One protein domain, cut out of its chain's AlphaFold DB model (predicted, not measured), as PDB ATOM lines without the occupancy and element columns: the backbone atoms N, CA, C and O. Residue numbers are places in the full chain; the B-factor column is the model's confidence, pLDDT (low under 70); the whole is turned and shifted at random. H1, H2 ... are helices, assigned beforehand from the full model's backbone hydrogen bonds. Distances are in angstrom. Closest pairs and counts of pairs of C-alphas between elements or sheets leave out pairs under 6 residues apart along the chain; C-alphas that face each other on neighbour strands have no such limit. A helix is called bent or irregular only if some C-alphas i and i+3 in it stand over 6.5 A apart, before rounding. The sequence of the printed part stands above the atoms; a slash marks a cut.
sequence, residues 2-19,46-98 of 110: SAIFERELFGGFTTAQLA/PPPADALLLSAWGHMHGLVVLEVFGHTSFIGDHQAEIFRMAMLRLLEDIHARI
ATOM      1  N   SER A   2      -8.604 -40.614  15.533       68.62
ATOM      2  CA  SER A   2      -8.114 -40.170  14.215       68.62
ATOM      3  C   SER A   2      -6.602 -39.937  14.163       68.62
ATOM      4  O   SER A   2      -5.965 -40.479  13.278       68.62
ATOM      5  N   ALA A   3      -6.011 -39.255  15.151       81.94
ATOM      6  CA  ALA A   3      -4.590 -38.875  15.121       81.94
ATOM      7  C   ALA A   3      -3.595 -40.046  14.953       81.94
ATOM      8  O   ALA A   3      -2.561 -39.892  14.313       81.94
ATOM      9  N   ILE A   4      -3.891 -41.230  15.511       86.62
ATOM     10  CA  ILE A   4      -3.039 -42.416  15.297       86.62
ATOM     11  C   ILE A   4      -3.177 -42.887  13.853       86.62
ATOM     12  O   ILE A   4      -2.178 -43.116  13.188       86.62
ATOM     13  N   PHE A   5      -4.408 -43.011  13.363       86.31
ATOM     14  CA  PHE A   5      -4.665 -43.487  12.008       86.31
ATOM     15  C   PHE A   5      -4.128 -42.523  10.948       86.31
ATOM     16  O   PHE A   5      -3.508 -42.952   9.986       86.31
ATOM     17  N   GLU A   6      -4.279 -41.224  11.176       90.69
ATOM     18  CA  GLU A   6      -3.673 -40.165  10.377       90.69
ATOM     19  C   GLU A   6      -2.148 -40.294  10.337       90.69
ATOM     20  O   GLU A   6      -1.564 -40.323   9.256       90.69
ATOM     21  N   ARG A   7      -1.500 -40.464  11.497       91.19
ATOM     22  CA  ARG A   7      -0.049 -40.676  11.577       91.19
ATOM     23  C   ARG A   7       0.401 -41.937  10.838       91.19
ATOM     24  O   ARG A   7       1.442 -41.903  10.192       91.19
ATOM     25  N   GLU A   8      -0.335 -43.040  10.942       92.06
ATOM     26  CA  GLU A   8       0.013 -44.286  10.245       92.06
ATOM     27  C   GLU A   8      -0.229 -44.192   8.728       92.06
ATOM     28  O   GLU A   8       0.526 -44.772   7.951       92.06
ATOM     29  N   LEU A   9      -1.242 -43.440   8.290       93.19
ATOM     30  CA  LEU A   9      -1.520 -43.237   6.868       93.19
ATOM     31  C   LEU A   9      -0.565 -42.246   6.209       93.19
ATOM     32  O   LEU A   9      -0.127 -42.485   5.087       93.19
ATOM     33  N   PHE A  10      -0.257 -41.135   6.876       95.25
ATOM     34  CA  PHE A  10       0.412 -39.990   6.254       95.25
ATOM     35  C   PHE A  10       1.780 -39.661   6.848       95.25
ATOM     36  O   PHE A  10       2.448 -38.734   6.382       95.25
ATOM     37  N   GLY A  11       2.230 -40.408   7.857       92.31
ATOM     38  CA  GLY A  11       3.552 -40.232   8.445       92.31
ATOM     39  C   GLY A  11       4.647 -40.265   7.379       92.31
ATOM     40  O   GLY A  11       4.776 -41.233   6.636       92.31
ATOM     41  N   GLY A  12       5.446 -39.198   7.315       91.25
ATOM     42  CA  GLY A  12       6.527 -39.051   6.334       91.25
ATOM     43  C   GLY A  12       6.182 -38.204   5.107       91.25
ATOM     44  O   GLY A  12       7.090 -37.898   4.336       91.25
ATOM     45  N   PHE A  13       4.931 -37.765   4.944       94.25
ATOM     46  CA  PHE A  13       4.556 -36.783   3.924       94.25
ATOM     47  C   PHE A  13       4.491 -35.368   4.494       94.25
ATOM     48  O   PHE A  13       4.111 -35.140   5.640       94.25
ATOM     49  N   THR A  14       4.853 -34.395   3.665       93.69
ATOM     50  CA  THR A  14       4.685 -32.971   3.977       93.69
ATOM     51  C   THR A  14       3.260 -32.505   3.679       93.69
ATOM     52  O   THR A  14       2.596 -33.043   2.792       93.69
ATOM     53  N   THR A  15       2.814 -31.426   4.326       92.06
ATOM     54  CA  THR A  15       1.515 -30.789   4.039       92.06
ATOM     55  C   THR A  15       1.352 -30.437   2.559       92.06
ATOM     56  O   THR A  15       0.270 -30.592   2.001       92.06
ATOM     57  N   ALA A  16       2.432 -30.019   1.886       92.88
ATOM     58  CA  ALA A  16       2.414 -29.718   0.456       92.88
ATOM     59  C   ALA A  16       2.155 -30.967  -0.406       92.88
ATOM     60  O   ALA A  16       1.365 -30.906  -1.343       92.88
ATOM     61  N   GLN A  17       2.775 -32.106  -0.074       95.12
ATOM     62  CA  GLN A  17       2.513 -33.373  -0.765       95.12
ATOM     63  C   GLN A  17       1.078 -33.847  -0.530       95.12
ATOM     64  O   GLN A  17       0.403 -34.248  -1.473       95.12
ATOM     65  N   LEU A  18       0.597 -33.746   0.710       94.88
ATOM     66  CA  LEU A  18      -0.771 -34.106   1.083       94.88
ATOM     67  C   LEU A  18      -1.815 -33.233   0.372       94.88
ATOM     68  O   LEU A  18      -2.844 -33.736  -0.074       94.88
ATOM     69  N   ALA A  19      -1.541 -31.938   0.205       92.88
ATOM     70  CA  ALA A  19      -2.403 -31.027  -0.546       92.88
ATOM     71  C   ALA A  19      -2.387 -31.301  -2.059       92.88
ATOM     72  O   ALA A  19      -3.337 -30.951  -2.753       92.88
ATOM     73  N   PRO A  46      -4.891 -31.058   4.745       92.38
ATOM     74  CA  PRO A  46      -5.500 -30.402   3.599       92.38
ATOM     75  C   PRO A  46      -6.682 -31.234   3.053       92.38
ATOM     76  O   PRO A  46      -6.655 -32.466   3.149       92.38
ATOM     77  N   PRO A  47      -7.677 -30.612   2.385       92.94
ATOM     78  CA  PRO A  47      -8.904 -31.299   1.963       92.94
ATOM     79  C   PRO A  47      -8.716 -32.592   1.143       92.94
ATOM     80  O   PRO A  47      -9.462 -33.547   1.372       92.94
ATOM     81  N   PRO A  48      -7.744 -32.700   0.210       93.50
ATOM     82  CA  PRO A  48      -7.495 -33.964  -0.487       93.50
ATOM     83  C   PRO A  48      -7.067 -35.098   0.454       93.50
ATOM     84  O   PRO A  48      -7.532 -36.229   0.310       93.50
ATOM     85  N   ALA A  49      -6.231 -34.804   1.453       94.06
ATOM     86  CA  ALA A  49      -5.793 -35.791   2.436       94.06
ATOM     87  C   ALA A  49      -6.918 -36.177   3.403       94.06
ATOM     88  O   ALA A  49      -7.055 -37.358   3.713       94.06
ATOM     89  N   ASP A  50      -7.784 -35.237   3.792       93.19
ATOM     90  CA  ASP A  50      -9.003 -35.553   4.548       93.19
ATOM     91  C   ASP A  50      -9.931 -36.499   3.776       93.19
ATOM     92  O   ASP A  50     -10.464 -37.462   4.331       93.19
ATOM     93  N   ALA A  51     -10.112 -36.269   2.475       93.12
ATOM     94  CA  ALA A  51     -10.925 -37.150   1.644       93.12
ATOM     95  C   ALA A  51     -10.334 -38.571   1.575       93.12
ATOM     96  O   ALA A  51     -11.073 -39.557   1.682       93.12
ATOM     97  N   LEU A  52      -9.006 -38.693   1.451       94.62
ATOM     98  CA  LEU A  52      -8.313 -39.982   1.517       94.62
ATOM     99  C   LEU A  52      -8.453 -40.636   2.898       94.62
ATOM    100  O   LEU A  52      -8.761 -41.827   2.964       94.62
ATOM    101  N   LEU A  53      -8.306 -39.870   3.984       94.19
ATOM    102  CA  LEU A  53      -8.474 -40.335   5.363       94.19
ATOM    103  C   LEU A  53      -9.867 -40.926   5.583       94.19
ATOM    104  O   LEU A  53      -9.996 -42.052   6.059       94.19
ATOM    105  N   LEU A  54     -10.913 -40.183   5.214       92.62
ATOM    106  CA  LEU A  54     -12.305 -40.603   5.371       92.62
ATOM    107  C   LEU A  54     -12.617 -41.847   4.532       92.62
ATOM    108  O   LEU A  54     -13.297 -42.758   5.007       92.62
ATOM    109  N   SER A  55     -12.084 -41.919   3.309       93.19
ATOM    110  CA  SER A  55     -12.203 -43.106   2.456       93.19
ATOM    111  C   SER A  55     -11.528 -44.326   3.088       93.19
ATOM    112  O   SER A  55     -12.135 -45.397   3.175       93.19
ATOM    113  N   ALA A  56     -10.297 -44.170   3.577       95.19
ATOM    114  CA  ALA A  56      -9.536 -45.232   4.225       95.19
ATOM    115  C   ALA A  56     -10.222 -45.727   5.503       95.19
ATOM    116  O   ALA A  56     -10.358 -46.933   5.722       95.19
ATOM    117  N   TRP A  57     -10.716 -44.787   6.311       94.50
ATOM    118  CA  TRP A  57     -11.482 -45.058   7.521       94.50
ATOM    119  C   TRP A  57     -12.738 -45.872   7.198       94.50
ATOM    120  O   TRP A  57     -12.985 -46.904   7.819       94.50
ATOM    121  N   GLY A  58     -13.496 -45.458   6.178       95.25
ATOM    122  CA  GLY A  58     -14.679 -46.174   5.703       95.25
ATOM    123  C   GLY A  58     -14.376 -47.599   5.233       95.25
ATOM    124  O   GLY A  58     -15.088 -48.525   5.620       95.25
ATOM    125  N   HIS A  59     -13.303 -47.801   4.462       95.69
ATOM    126  CA  HIS A  59     -12.889 -49.133   4.000       95.69
ATOM    127  C   HIS A  59     -12.503 -50.051   5.161       95.69
ATOM    128  O   HIS A  59     -13.020 -51.166   5.262       95.69
ATOM    129  N   MET A  60     -11.643 -49.575   6.066       95.88
ATOM    130  CA  MET A  60     -11.229 -50.332   7.249       95.88
ATOM    131  C   MET A  60     -12.445 -50.716   8.102       95.88
ATOM    132  O   MET A  60     -12.619 -51.884   8.446       95.88
ATOM    133  N   HIS A  61     -13.317 -49.753   8.412       96.25
ATOM    134  CA  HIS A  61     -14.511 -50.020   9.208       96.25
ATOM    135  C   HIS A  61     -15.497 -50.948   8.502       96.25
ATOM    136  O   HIS A  61     -16.102 -51.784   9.167       96.25
ATOM    137  N   GLY A  62     -15.638 -50.851   7.179       96.94
ATOM    138  CA  GLY A  62     -16.455 -51.774   6.395       96.94
ATOM    139  C   GLY A  62     -16.008 -53.223   6.578       96.94
ATOM    140  O   GLY A  62     -16.836 -54.083   6.870       96.94
ATOM    141  N   LEU A  63     -14.700 -53.488   6.501       97.06
ATOM    142  CA  LEU A  63     -14.144 -54.825   6.735       97.06
ATOM    143  C   LEU A  63     -14.404 -55.317   8.165       97.06
ATOM    144  O   LEU A  63     -14.864 -56.443   8.347       97.06
ATOM    145  N   VAL A  64     -14.186 -54.460   9.168       96.94
ATOM    146  CA  VAL A  64     -14.445 -54.794  10.580       96.94
ATOM    147  C   VAL A  64     -15.922 -55.110  10.816       96.94
ATOM    148  O   VAL A  64     -16.250 -56.075  11.495       96.94
ATOM    149  N   VAL A  65     -16.836 -54.323  10.246       98.25
ATOM    150  CA  VAL A  65     -18.285 -54.547  10.363       98.25
ATOM    151  C   VAL A  65     -18.677 -55.874   9.713       98.25
ATOM    152  O   VAL A  65     -19.422 -56.648  10.313       98.25
ATOM    153  N   LEU A  66     -18.156 -56.184   8.523       97.44
ATOM    154  CA  LEU A  66     -18.418 -57.469   7.868       97.44
ATOM    155  C   LEU A  66     -17.985 -58.656   8.743       97.44
ATOM    156  O   LEU A  66     -18.714 -59.645   8.835       97.44
ATOM    157  N   GLU A  67     -16.843 -58.545   9.417       97.00
ATOM    158  CA  GLU A  67     -16.350 -59.563  10.345       97.00
ATOM    159  C   GLU A  67     -17.202 -59.670  11.613       97.00
ATOM    160  O   GLU A  67     -17.729 -60.742  11.912       97.00
ATOM    161  N   VAL A  68     -17.403 -58.558  12.327       97.75
ATOM    162  CA  VAL A  68     -18.119 -58.522  13.613       97.75
ATOM    163  C   VAL A  68     -19.564 -58.997  13.477       97.75
ATOM    164  O   VAL A  68     -20.076 -59.680  14.362       97.75
ATOM    165  N   PHE A  69     -20.228 -58.686  12.360       98.19
ATOM    166  CA  PHE A  69     -21.588 -59.158  12.092       98.19
ATOM    167  C   PHE A  69     -21.642 -60.544  11.431       98.19
ATOM    168  O   PHE A  69     -22.708 -60.977  11.001       98.19
ATOM    169  N   GLY A  70     -20.516 -61.254  11.338       97.25
ATOM    170  CA  GLY A  70     -20.463 -62.649  10.903       97.25
ATOM    171  C   GLY A  70     -20.630 -62.871   9.399       97.25
ATOM    172  O   GLY A  70     -20.715 -64.023   8.969       97.25
ATOM    173  N   HIS A  71     -20.628 -61.811   8.583       98.06
ATOM    174  CA  HIS A  71     -20.761 -61.920   7.126       98.06
ATOM    175  C   HIS A  71     -19.573 -62.645   6.490       98.06
ATOM    176  O   HIS A  71     -19.727 -63.235   5.428       98.06
ATOM    177  N   THR A  72     -18.406 -62.642   7.140       97.19
ATOM    178  CA  THR A  72     -17.199 -63.348   6.680       97.19
ATOM    179  C   THR A  72     -16.922 -64.641   7.447       97.19
ATOM    180  O   THR A  72     -15.870 -65.241   7.260       97.19
ATOM    181  N   SER A  73     -17.853 -65.120   8.281       96.56
ATOM    182  CA  SER A  73     -17.653 -66.321   9.118       96.56
ATOM    183  C   SER A  73     -17.331 -67.589   8.315       96.56
ATOM    184  O   SER A  73     -16.590 -68.448   8.787       96.56
ATOM    185  N   PHE A  74     -17.812 -67.679   7.073       96.81
ATOM    186  CA  PHE A  74     -17.516 -68.778   6.146       96.81
ATOM    187  C   PHE A  74     -16.027 -68.895   5.767       96.81
ATOM    188  O   PHE A  74     -15.620 -69.913   5.214       96.81
ATOM    189  N   ILE A  75     -15.227 -67.863   6.042       96.19
ATOM    190  CA  ILE A  75     -13.788 -67.805   5.769       96.19
ATOM    191  C   ILE A  75     -12.977 -68.483   6.893       96.19
ATOM    192  O   ILE A  75     -11.863 -68.946   6.651       96.19
ATOM    193  N   GLY A  76     -13.532 -68.585   8.107       95.31
ATOM    194  CA  GLY A  76     -12.855 -69.170   9.269       95.31
ATOM    195  C   GLY A  76     -11.574 -68.421   9.651       95.31
ATOM    196  O   GLY A  76     -11.513 -67.195   9.565       95.31
ATOM    197  N   ASP A  77     -10.525 -69.157  10.018       93.38
ATOM    198  CA  ASP A  77      -9.255 -68.599  10.517       93.38
ATOM    199  C   ASP A  77      -8.528 -67.679   9.509       93.38
ATOM    200  O   ASP A  77      -7.619 -66.932   9.879       93.38
ATOM    201  N   HIS A  78      -8.940 -67.678   8.236       97.25
ATOM    202  CA  HIS A  78      -8.358 -66.839   7.185       97.25
ATOM    203  C   HIS A  78      -8.872 -65.384   7.179       97.25
ATOM    204  O   HIS A  78      -8.353 -64.562   6.423       97.25
ATOM    205  N   GLN A  79      -9.853 -65.014   8.017       97.00
ATOM    206  CA  GLN A  79     -10.378 -63.636   8.087       97.00
ATOM    207  C   GLN A  79      -9.265 -62.607   8.346       97.00
ATOM    208  O   GLN A  79      -9.175 -61.591   7.653       97.00
ATOM    209  N   ALA A  80      -8.361 -62.910   9.284       96.50
ATOM    210  CA  ALA A  80      -7.249 -62.032   9.642       96.50
ATOM    211  C   ALA A  80      -6.239 -61.844   8.496       96.50
ATOM    212  O   ALA A  80      -5.636 -60.777   8.359       96.50
ATOM    213  N   GLU A  81      -6.043 -62.872   7.665       97.50
ATOM    214  CA  GLU A  81      -5.176 -62.797   6.489       97.50
ATOM    215  C   GLU A  81      -5.764 -61.844   5.446       97.50
ATOM    216  O   GLU A  81      -5.078 -60.922   5.004       97.50
ATOM    217  N   ILE A  82      -7.055 -61.995   5.138       96.69
ATOM    218  CA  ILE A  82      -7.764 -61.125   4.192       96.69
ATOM    219  C   ILE A  82      -7.784 -59.679   4.684       96.69
ATOM    220  O   ILE A  82      -7.495 -58.770   3.905       96.69
ATOM    221  N   PHE A  83      -8.067 -59.454   5.970       97.19
ATOM    222  CA  PHE A  83      -8.029 -58.116   6.556       97.19
ATOM    223  C   PHE A  83      -6.645 -57.476   6.388       97.19
ATOM    224  O   PHE A  83      -6.538 -56.353   5.898       97.19
ATOM    225  N   ARG A  84      -5.567 -58.202   6.719       97.25
ATOM    226  CA  ARG A  84      -4.194 -57.697   6.570       97.25
ATOM    227  C   ARG A  84      -3.865 -57.365   5.116       97.25
ATOM    228  O   ARG A  84      -3.311 -56.300   4.856       97.25
ATOM    229  N   MET A  85      -4.208 -58.250   4.181       97.81
ATOM    230  CA  MET A  85      -3.988 -58.021   2.752       97.81
ATOM    231  C   MET A  85      -4.726 -56.771   2.264       97.81
ATOM    232  O   MET A  85      -4.140 -55.949   1.562       97.81
ATOM    233  N   ALA A  86      -5.985 -56.596   2.670       97.25
ATOM    234  CA  ALA A  86      -6.779 -55.432   2.301       97.25
ATOM    235  C   ALA A  86      -6.209 -54.130   2.887       97.25
ATOM    236  O   ALA A  86      -6.123 -53.134   2.174       97.25
ATOM    237  N   MET A  87      -5.763 -54.142   4.148       97.19
ATOM    238  CA  MET A  87      -5.160 -52.967   4.787       97.19
ATOM    239  C   MET A  87      -3.822 -52.569   4.154       97.19
ATOM    240  O   MET A  87      -3.590 -51.384   3.933       97.19
ATOM    241  N   LEU A  88      -2.961 -53.536   3.818       97.06
ATOM    242  CA  LEU A  88      -1.707 -53.262   3.104       97.06
ATOM    243  C   LEU A  88      -1.981 -52.671   1.722       97.06
ATOM    244  O   LEU A  88      -1.383 -51.664   1.350       97.06
ATOM    245  N   ARG A  89      -2.943 -53.244   0.993       97.62
ATOM    246  CA  ARG A  89      -3.327 -52.744  -0.326       97.62
ATOM    247  C   ARG A  89      -3.907 -51.332  -0.266       97.62
ATOM    248  O   ARG A  89      -3.613 -50.520  -1.137       97.62
ATOM    249  N   LEU A  90      -4.721 -51.049   0.750       96.44
ATOM    250  CA  LEU A  90      -5.271 -49.721   1.002       96.44
ATOM    251  C   LEU A  90      -4.154 -48.702   1.259       96.44
ATOM    252  O   LEU A  90      -4.179 -47.620   0.682       96.44
ATOM    253  N   LEU A  91      -3.165 -49.056   2.083       96.12
ATOM    254  CA  LEU A  91      -2.025 -48.187   2.373       96.12
ATOM    255  C   LEU A  91      -1.196 -47.899   1.113       96.12
ATOM    256  O   LEU A  91      -0.910 -46.740   0.824       96.12
ATOM    257  N   GLU A  92      -0.868 -48.936   0.337       96.38
ATOM    258  CA  GLU A  92      -0.154 -48.797  -0.939       96.38
ATOM    259  C   GLU A  92      -0.889 -47.871  -1.915       96.38
ATOM    260  O   GLU A  92      -0.268 -47.011  -2.537       96.38
ATOM    261  N   ASP A  93      -2.208 -48.038  -2.052       95.75
ATOM    262  CA  ASP A  93      -3.029 -47.229  -2.956       95.75
ATOM    263  C   ASP A  93      -3.089 -45.759  -2.520       95.75
ATOM    264  O   ASP A  93      -2.989 -44.862  -3.355       95.75
ATOM    265  N   ILE A  94      -3.194 -45.494  -1.216       95.69
ATOM    266  CA  ILE A  94      -3.163 -44.129  -0.678       95.69
ATOM    267  C   ILE A  94      -1.798 -43.485  -0.924       95.69
ATOM    268  O   ILE A  94      -1.734 -42.359  -1.413       95.69
ATOM    269  N   HIS A  95      -0.705 -44.190  -0.625       96.00
ATOM    270  CA  HIS A  95       0.651 -43.663  -0.808       96.00
ATOM    271  C   HIS A  95       0.976 -43.403  -2.276       96.00
ATOM    272  O   HIS A  95       1.597 -42.391  -2.583       96.00
ATOM    273  N   ALA A  96       0.511 -44.256  -3.192       95.56
ATOM    274  CA  ALA A  96       0.710 -44.072  -4.627       95.56
ATOM    275  C   ALA A  96       0.043 -42.800  -5.182       95.56
ATOM    276  O   ALA A  96       0.475 -42.284  -6.212       95.56
ATOM    277  N   ARG A  97      -0.994 -42.286  -4.510       95.69
ATOM    278  CA  ARG A  97      -1.687 -41.043  -4.887       95.69
ATOM    279  C   ARG A  97      -0.999 -39.791  -4.361       95.69
ATOM    280  O   ARG A  97      -1.341 -38.694  -4.788       95.69
ATOM    281  N   ILE A  98      -0.057 -39.921  -3.432       96.19
ATOM    282  CA  ILE A  98       0.650 -38.776  -2.864       96.19
ATOM    283  C   ILE A  98       1.961 -38.596  -3.639       96.19
ATOM    284  O   ILE A  98       2.806 -39.493  -3.635       96.19
TER     285      ILE A  98
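What this domain is: This is residues 2 to 19 and 46 to 98 of the 110 residues of the protein "Putative HTH-type transcriptional regulator" of Streptomyces hygroscopicus (UniProt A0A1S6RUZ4). A long hairpin of two helices, H3 and H4, lying side by side makes a rod, and near its open end the short helix H1 crosses over the pair, while the small helix H2 packs on the first turn of H3. The printed part has 71 residues with four named helices, H1, H2, H3 and H4 in that order, and no named strand; the class is all helix. The whole is loose, with a radius of gyration of the C-alphas of 13.9 A, and spans 44 by 18 by 17 A.

How they stand to each other: H1, residues 2 to 10, touches H4, residues 73 to 96, with residues 91 to 95 of H4 alone; the closest C-alphas, of Leu 9 and Leu 91, are 6.7 A apart, at a steep tilt of 65 degrees, the same way. H1 is close to but not clearly touching H3, residues 47 to 68: the closest C-alphas, of Glu 6 and Leu 53, are 6.9 A apart, and the lines are only just about perpendicular at 71 degrees. H2, residues 15 to 19, touches residues 47 to 49 of H3 alone, with the closest C-alphas, of Leu 18 and Ala 49, 5.5 A apart. H2 and H4 are apart. H3 and H4 form a helical hairpin: they touch at a shallow tilt of 7 degrees, opposite ways, and the closest C-alphas, of Leu 63 and Phe 83, are 6.9 A apart. Every O i to N i+4 pair is within hydrogen-bond range in H1, H2 and H3; in H4 15 of 20 are.

Where its parts are: H1 begins at C-alpha 2, (-8.114, -40.170, 14.215), and H2 follows after a tight link. H3 measures 31.0 A from first to last C-alpha, beginning at C-alpha 47, (-8.904, -31.299, 1.963). H4 measures 32.0 A and ends at C-alpha 96, (0.710, -44.072, -4.627); it is irregular, with C-alphas 74 and 77 9.3 A apart, and has a kink of 70 degrees near residue 80.

The domain as a whole: The C-alphas of Ala 16 and Phe 74, the two farthest apart, are 44.2 A apart. Residues 20 to 45 are not printed, and C-alphas 19 and 46 are 5.2 A apart across the cut. The links H1 to H2 and H3 to H4 are tight. Mean pLDDT of the printed part is 94.5, with residue 2 under 70.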